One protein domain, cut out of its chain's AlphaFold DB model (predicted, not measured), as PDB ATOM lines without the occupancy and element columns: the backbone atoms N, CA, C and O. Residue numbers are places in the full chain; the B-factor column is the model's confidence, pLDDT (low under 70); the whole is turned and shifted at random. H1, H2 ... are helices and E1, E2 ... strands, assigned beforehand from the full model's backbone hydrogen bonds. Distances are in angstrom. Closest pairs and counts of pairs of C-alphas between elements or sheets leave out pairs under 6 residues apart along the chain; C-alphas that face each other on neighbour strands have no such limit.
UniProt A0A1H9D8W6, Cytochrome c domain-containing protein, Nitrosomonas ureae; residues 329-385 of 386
ATOM      1  N   PRO A 329     350.729 279.829 382.947       93.19
ATOM      2  CA  PRO A 329     352.045 279.330 382.513       93.19
ATOM      3  C   PRO A 329     352.733 280.166 381.410       93.19
ATOM      4  O   PRO A 329     353.751 279.740 380.875       93.19
ATOM      5  N   PHE A 330     352.174 281.315 381.026       94.25
ATOM      6  CA  PHE A 330     352.693 282.210 379.979       94.25
ATOM      7  C   PHE A 330     353.654 283.279 380.512       94.25
ATOM      8  O   PHE A 330     353.962 284.247 379.817       94.25
ATOM      9  N   ASP A 331     354.100 283.117 381.753       91.94
ATOM     10  CA  ASP A 331     355.167 283.909 382.330       91.94
ATOM     11  C   ASP A 331     356.502 283.554 381.649       91.94
ATOM     12  O   ASP A 331     356.685 282.461 381.104       91.94
ATOM     13  N   HIS A 332     357.437 284.501 381.607       90.31
ATOM     14  CA  HIS A 332     358.668 284.343 380.836       90.31
ATOM     15  C   HIS A 332     359.875 284.979 381.537       90.31
ATOM     16  O   HIS A 332     359.745 286.000 382.218       90.31
ATOM     17  N   PRO A 333     361.083 284.409 381.374       88.88
ATOM     18  CA  PRO A 333     362.289 284.977 381.961       88.88
ATOM     19  C   PRO A 333     362.665 286.315 381.306       88.88
ATOM     20  O   PRO A 333     362.108 286.717 380.282       88.88
ATOM     21  N   GLU A 334     363.644 287.005 381.896       92.69
ATOM     22  CA  GLU A 334     364.290 288.156 381.259       92.69
ATOM     23  C   GLU A 334     365.026 287.681 379.999       92.69
ATOM     24  O   GLU A 334     365.778 286.705 380.044       92.69
ATOM     25  N   ILE A 335     364.843 288.392 378.886       92.00
ATOM     26  CA  ILE A 335     365.544 288.123 377.629       92.00
ATOM     27  C   ILE A 335     366.336 289.364 377.230       92.00
ATOM     28  O   ILE A 335     365.791 290.457 377.096       92.00
ATOM     29  N   ARG A 336     367.638 289.190 376.994       91.88
ATOM     30  CA  ARG A 336     368.521 290.234 376.460       91.88
ATOM     31  C   ARG A 336     368.751 289.972 374.981       91.88
ATOM     32  O   ARG A 336     369.490 289.061 374.623       91.88
ATOM     33  N   VAL A 337     368.107 290.758 374.130       92.06
ATOM     34  CA  VAL A 337     368.201 290.623 372.674       92.06
ATOM     35  C   VAL A 337     369.318 291.534 372.164       92.06
ATOM     36  O   VAL A 337     369.275 292.732 372.460       92.06
ATOM     37  N   PRO A 338     370.309 291.023 371.409       90.81
ATOM     38  CA  PRO A 338     371.268 291.875 370.716       90.81
ATOM     39  C   PRO A 338     370.531 292.891 369.838       90.81
ATOM     40  O   PRO A 338     369.708 292.536 368.999       90.81
ATOM     41  N   HIS A 339     370.818 294.165 370.054       90.94
ATOM     42  CA  HIS A 339     370.167 295.305 369.421       90.94
ATOM     43  C   HIS A 339     371.214 296.201 368.755       90.94
ATOM     44  O   HIS A 339     371.261 297.412 368.961       90.94
ATOM     45  N   GLY A 340     372.086 295.567 367.967       88.50
ATOM     46  CA  GLY A 340     373.160 296.236 367.248       88.50
ATOM     47  C   GLY A 340     374.198 296.841 368.187       88.50
ATOM     48  O   GLY A 340     374.579 296.239 369.187       88.50
ATOM     49  N   HIS A 341     374.668 298.033 367.846       88.00
ATOM     50  CA  HIS A 341     375.644 298.792 368.614       88.00
ATOM     51  C   HIS A 341     375.318 300.280 368.520       88.00
ATOM     52  O   HIS A 341     374.601 300.721 367.623       88.00
ATOM     53  N   ILE A 342     375.875 301.066 369.436       83.88
ATOM     54  CA  ILE A 342     375.706 302.518 369.416       83.88
ATOM     55  C   ILE A 342     376.692 303.111 368.404       83.88
ATOM     56  O   ILE A 342     377.909 302.999 368.589       83.88
ATOM     57  N   GLY A 343     376.161 303.744 367.360       82.44
ATOM     58  CA  GLY A 343     376.932 304.294 366.249       82.44
ATOM     59  C   GLY A 343     376.084 304.468 364.991       82.44
ATOM     60  O   GLY A 343     374.854 304.468 365.055       82.44
ATOM     61  N   ASP A 344     376.757 304.596 363.854       80.81
ATOM     62  CA  ASP A 344     376.159 304.578 362.520       80.81
ATOM     63  C   ASP A 344     376.944 303.637 361.587       80.81
ATOM     64  O   ASP A 344     377.834 302.902 362.011       80.81
ATOM     65  N   ASN A 345     376.621 303.633 360.294       80.06
ATOM     66  CA  ASN A 345     377.298 302.786 359.308       80.06
ATOM     67  C   ASN A 345     378.779 303.152 359.071       80.06
ATOM     68  O   ASN A 345     379.444 302.477 358.285       80.06
ATOM     69  N   SER A 346     379.284 304.217 359.697       81.94
ATOM     70  CA  SER A 346     380.634 304.752 359.513       81.94
ATOM     71  C   SER A 346     381.433 304.915 360.812       81.94
ATOM     72  O   SER A 346     382.655 305.057 360.753       81.94
ATOM     73  N   SER A 347     380.786 304.876 361.979       81.19
ATOM     74  CA  SER A 347     381.420 305.147 363.268       81.19
ATOM     75  C   SER A 347     380.852 304.297 364.409       81.19
ATOM     76  O   SER A 347     379.647 304.088 364.527       81.19
ATOM     77  N   ILE A 348     381.750 303.822 365.279       80.19
ATOM     78  CA  ILE A 348     381.429 303.080 366.503       80.19
ATOM     79  C   ILE A 348     381.628 304.026 367.687       80.19
ATOM     80  O   ILE A 348     382.755 304.432 367.976       80.19
ATOM     81  N   THR A 349     380.556 304.346 368.408       82.50
ATOM     82  CA  THR A 349     380.611 305.289 369.539       82.50
ATOM     83  C   THR A 349     380.974 304.596 370.854       82.50
ATOM     84  O   THR A 349     381.446 305.234 371.793       82.50
ATOM     85  N   LYS A 350     380.775 303.274 370.941       83.50
ATOM     86  CA  LYS A 350     381.110 302.467 372.121       83.50
ATOM     87  C   LYS A 350     381.834 301.187 371.713       83.50
ATOM     88  O   LYS A 350     381.301 300.395 370.943       83.50
ATOM     89  N   GLN A 351     383.033 300.984 372.251       85.06
ATOM     90  CA  GLN A 351     383.903 299.856 371.910       85.06
ATOM     91  C   GLN A 351     383.717 298.672 372.864       85.06
ATOM     92  O   GLN A 351     383.415 298.847 374.047       85.06
ATOM     93  N   ASN A 352     383.915 297.463 372.342       85.19
ATOM     94  CA  ASN A 352     383.866 296.229 373.108       85.19
ATOM     95  C   ASN A 352     385.031 296.183 374.121       85.19
ATOM     96  O   ASN A 352     386.176 296.427 373.731       85.19
ATOM     97  N   PRO A 353     384.793 295.805 375.392       86.88
ATOM     98  CA  PRO A 353     385.854 295.708 376.398       86.88
ATOM     99  C   PRO A 353     386.999 294.751 376.036       86.88
ATOM    100  O   PRO A 353     388.104 294.909 376.546       86.88
ATOM    101  N   MET A 354     386.753 293.757 375.176       87.31
ATOM    102  CA  MET A 354     387.770 292.783 374.770       87.31
ATOM    103  C   MET A 354     388.695 293.306 373.661       87.31
ATOM    104  O   MET A 354     389.824 292.833 373.552       87.31
ATOM    105  N   ASN A 355     388.244 294.250 372.823       84.69
ATOM    106  CA  ASN A 355     389.048 294.830 371.743       84.69
ATOM    107  C   ASN A 355     388.457 296.167 371.263       84.69
ATOM    108  O   ASN A 355     387.305 296.223 370.835       84.69
ATOM    109  N   ALA A 356     389.286 297.214 371.234       83.19
ATOM    110  CA  ALA A 356     388.918 298.557 370.778       83.19
ATOM    111  C   ALA A 356     388.454 298.631 369.306       83.19
ATOM    112  O   ALA A 356     387.795 299.589 368.913       83.19
ATOM    113  N   SER A 357     388.773 297.624 368.487       83.81
ATOM    114  CA  SER A 357     388.350 297.534 367.080       83.81
ATOM    115  C   SER A 357     386.949 296.936 366.899       83.81
ATOM    116  O   SER A 357     386.454 296.880 365.777       83.81
ATOM    117  N   LEU A 358     386.319 296.448 367.973       84.94
ATOM    118  CA  LEU A 358     384.984 295.852 367.943       84.94
ATOM    119  C   LEU A 358     383.966 296.806 368.570       84.94
ATOM    120  O   LEU A 358     384.261 297.483 369.556       84.94
ATOM    121  N   ALA A 359     382.748 296.825 368.036       86.81
ATOM    122  CA  ALA A 359     381.649 297.559 368.645       86.81
ATOM    123  C   ALA A 359     381.145 296.848 369.907       86.81
ATOM    124  O   ALA A 359     381.125 295.618 369.983       86.81
ATOM    125  N   ALA A 360     380.746 297.620 370.916       88.50
ATOM    126  CA  ALA A 360     380.015 297.085 372.052       88.50
ATOM    127  C   ALA A 360     378.568 296.818 371.644       88.50
ATOM    128  O   ALA A 360     377.879 297.736 371.191       88.50
ATOM    129  N   ASP A 361     378.103 295.593 371.885       88.44
ATOM    130  CA  ASP A 361     376.706 295.244 371.678       88.44
ATOM    131  C   ASP A 361     375.804 296.098 372.577       88.44
ATOM    132  O   ASP A 361     376.019 296.247 373.788       88.44
ATOM    133  N   GLN A 362     374.771 296.663 371.970       89.69
ATOM    134  CA  GLN A 362     373.616 297.179 372.675       89.69
ATOM    135  C   GLN A 362     372.632 296.028 372.857       89.69
ATOM    136  O   GLN A 362     372.443 295.222 371.954       89.69
ATOM    137  N   PHE A 363     371.990 295.946 374.019       90.31
ATOM    138  CA  PHE A 363     370.973 294.933 374.280       90.31
ATOM    139  C   PHE A 363     369.630 295.604 374.541       90.31
ATOM    140  O   PHE A 363     369.540 296.518 375.363       90.31
ATOM    141  N   LEU A 364     368.592 295.122 373.864       92.31
ATOM    142  CA  LEU A 364     367.208 295.373 374.237       92.31
ATOM    143  C   LEU A 364     366.829 294.355 375.315       92.31
ATOM    144  O   LEU A 364     366.884 293.147 375.080       92.31
ATOM    145  N   VAL A 365     366.472 294.840 376.502       92.69
ATOM    146  CA  VAL A 365     366.047 293.979 377.610       92.69
ATOM    147  C   VAL A 365     364.531 293.852 377.583       92.69
ATOM    148  O   VAL A 365     363.816 294.831 377.794       92.69
ATOM    149  N   ILE A 366     364.051 292.637 377.341       89.31
ATOM    150  CA  ILE A 366     362.666 292.241 377.578       89.31
ATOM    151  C   ILE A 366     362.606 291.782 379.041       89.31
ATOM    152  O   ILE A 366     363.282 290.808 379.387       89.31
ATOM    153  N   PRO A 367     361.875 292.490 379.919       90.12
ATOM    154  CA  PRO A 367     361.868 292.184 381.344       90.12
ATOM    155  C   PRO A 367     361.253 290.808 381.604       90.12
ATOM    156  O   PRO A 367     360.378 290.361 380.865       90.12
ATOM    157  N   ALA A 368     361.689 290.158 382.682       92.06
ATOM    158  CA  ALA A 368     361.010 288.966 383.166       92.06
ATOM    159  C   ALA A 368     359.578 289.302 383.593       92.06
ATOM    160  O   ALA A 368     359.322 290.354 384.186       92.06
ATOM    161  N   VAL A 369     358.674 288.361 383.369       92.38
ATOM    162  CA  VAL A 369     357.332 288.355 383.938       92.38
ATOM    163  C   VAL A 369     357.194 287.057 384.714       92.38
ATOM    164  O   VAL A 369     357.551 286.002 384.206       92.38
ATOM    165  N   GLY A 370     356.778 287.142 385.977       90.38
ATOM    166  CA  GLY A 370     356.599 285.972 386.842       90.38
ATOM    167  C   GLY A 370     355.146 285.508 386.895       90.38
ATOM    168  O   GLY A 370     354.271 286.113 386.284       90.38
ATOM    169  N   ALA A 371     354.862 284.503 387.724       87.62
ATOM    170  CA  ALA A 371     353.534 283.889 387.836       87.62
ATOM    171  C   ALA A 371     352.360 284.867 388.070       87.62
ATOM    172  O   ALA A 371     351.237 284.585 387.655       87.62
ATOM    173  N   ALA A 372     352.604 286.018 388.709       89.75
ATOM    174  CA  ALA A 372     351.594 287.057 388.934       89.75
ATOM    175  C   ALA A 372     351.228 287.865 387.670       89.75
ATOM    176  O   ALA A 372     350.176 288.510 387.649       89.75
ATOM    177  N   GLY A 373     352.057 287.805 386.625       94.50
ATOM    178  CA  GLY A 373     351.881 288.529 385.373       94.50
ATOM    179  C   GLY A 373     352.166 290.029 385.461       94.50
ATOM    180  O   GLY A 373     352.627 290.556 386.477       94.50
ATOM    181  N   ARG A 374     351.861 290.735 384.373       93.69
ATOM    182  CA  ARG A 374     351.793 292.197 384.307       93.69
ATOM    183  C   ARG A 374     350.512 292.719 384.958       93.69
ATOM    184  O   ARG A 374     349.474 292.065 384.964       93.69
ATOM    185  N   ILE A 375     350.574 293.963 385.432       92.56
ATOM    186  CA  ILE A 375     349.388 294.711 385.887       92.56
ATOM    187  C   ILE A 375     348.595 295.243 384.686       92.56
ATOM    188  O   ILE A 375     347.369 295.263 384.707       92.56
ATOM    189  N   GLN A 376     349.303 295.680 383.641       94.25
ATOM    190  CA  GLN A 376     348.700 296.200 382.418       94.25
ATOM    191  C   GLN A 376     348.569 295.083 381.378       94.25
ATOM    192  O   GLN A 376     349.529 294.328 381.199       94.25
ATOM    193  N   PRO A 377     347.423 294.984 380.686       94.62
ATOM    194  CA  PRO A 377     347.235 293.975 379.659       94.62
ATOM    195  C   PRO A 377     348.110 294.272 378.437       94.62
ATOM    196  O   PRO A 377     348.356 295.435 378.094       94.62
ATOM    197  N   LEU A 378     348.525 293.216 377.742       94.12
ATOM    198  CA  LEU A 378     349.024 293.319 376.379       94.12
ATOM    199  C   LEU A 378     347.976 294.010 375.505       94.12
ATOM    200  O   LEU A 378     346.772 293.774 375.628       94.12
ATOM    201  N   GLN A 379     348.458 294.880 374.626       93.06
ATOM    202  CA  GLN A 379     347.619 295.579 373.666       93.06
ATOM    203  C   GLN A 379     347.594 294.806 372.349       93.06
ATOM    204  O   GLN A 379     348.578 294.175 371.966       93.06
ATOM    205  N   SER A 380     346.463 294.867 371.655       92.00
ATOM    206  CA  SER A 380     346.340 294.362 370.293       92.00
ATOM    207  C   SER A 380     347.196 295.188 369.325       92.00
ATOM    208  O   SER A 380     347.507 296.354 369.582       92.00
ATOM    209  N   PHE A 381     347.588 294.582 368.202       92.56
ATOM    210  CA  PHE A 381     348.532 295.181 367.251       92.56
ATOM    211  C   PHE A 381     348.093 296.565 366.735       92.56
ATOM    212  O   PHE A 381     348.911 297.470 366.596       92.56
ATOM    213  N   ASP A 382     346.792 296.764 366.525       88.50
ATOM    214  CA  ASP A 382     346.194 298.014 366.046       88.50
ATOM    215  C   ASP A 382     346.414 299.212 366.982       88.50
ATOM    216  O   ASP A 382     346.411 300.357 366.532       88.50
ATOM    217  N   ARG A 383     346.661 298.967 368.273       91.56
ATOM    218  CA  ARG A 383     346.992 300.020 369.243       91.56
ATOM    219  C   ARG A 383     348.388 300.599 369.034       91.56
ATOM    220  O   ARG A 383     348.612 301.735 369.428       91.56
ATOM    221  N   PHE A 384     349.291 299.853 368.398       87.75
ATOM    222  CA  PHE A 384     350.647 300.307 368.079       87.75
ATOM    223  C   PHE A 384     350.736 301.045 366.734       87.75
ATOM    224  O   PHE A 384     351.814 301.497 366.359       87.75
ATOM    225  N   LEU A 385     349.621 301.160 366.002       83.62
ATOM    226  CA  LEU A 385     349.541 301.891 364.732       83.62
ATOM    227  C   LEU A 385     349.133 303.365 364.898       83.62
ATOM    228  O   LEU A 385     349.138 304.095 363.908       83.62
TER     229      LEU A 385
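AT A GLANCE: This is residues 329 to 385 of the 386 residues of the protein "Cytochrome c domain-containing protein" of Nitrosomonas ureae (UniProt A0A1H9D8W6). A long, thin ribbon of two antiparallel strands, E1 and E3, has a wide loop at one end, made by residues 342 to 354 and the short strand E2, and a tail at the other end, of which residues 375 to 385 stick out from the body and finish in the small helix H1. Beyond the ribbon, toward the tail, residues 329 to 334 and the first residues after E3 run on side by side. The 57 printed residues have three named strands and then one named helix, in the order E1, E2, E3, H1; the sheet has the order E1 - E3. The class is mixed, helices and strands, with 23 residues in named elements, under half of those printed. The whole is extended, with a radius of gyration of the C-alphas of 16.8 A, and only just flat, spanning 43 by 28 by 14 A.

IN THESE COORDINATES: The printed part begins at Pro 329, with its C-alpha at (352.045, 279.330, 382.513). E1, residues 335 to 341, measures 17.2 A from first to last C-alpha and begins with C-alpha 335 at (365.544, 288.123, 377.629). E2, residues 355 to 359, measures 8.5 A. E3, residues 361 to 366, measures 15.5 A. H1, residues 381 to 385, measures 7.2 A and ends with C-alpha 385 at (349.541, 301.891, 364.732).

HOW THE PARTS SIT: E1 and E3 are antiparallel neighbours, with 147 degrees between their N-to-C directions. Their C-alphas 336 and 365 face each other at 4.6 A. N 339 and O 362 are within hydrogen-bond range at 2.7 A, as are N 366 and O 335 at 2.8 A. E2 runs on into E3 across a break of 1 residue, at 48 degrees, and the two meet only through their link. E2 pairs with no named strand. The closest C-alphas of E1 and E2 are those of His 341 and Ala 359, 6.1 A apart. H1 is apart from E1 and from E2. In H1, 0 of 1 O i to N i+4 pairs are within hydrogen-bond range, while 2 of 2 O i to N i+3 pairs are.

THE WHOLE: The two C-alphas farthest apart are those of Ser 346 and Ala 372, at 45.0 A. Residues 375 to 385, of which 381 to 385 belong to H1, stand free; the body without them spans 44 by 21 by 11 A. The links from E1 to E2, 13 residues, and from E3 to H1, 14 residues, are long, while the link from E2 to E3 is tight. The printed part has no cut. Its mean pLDDT is 88.7, and no printed residue is under 70.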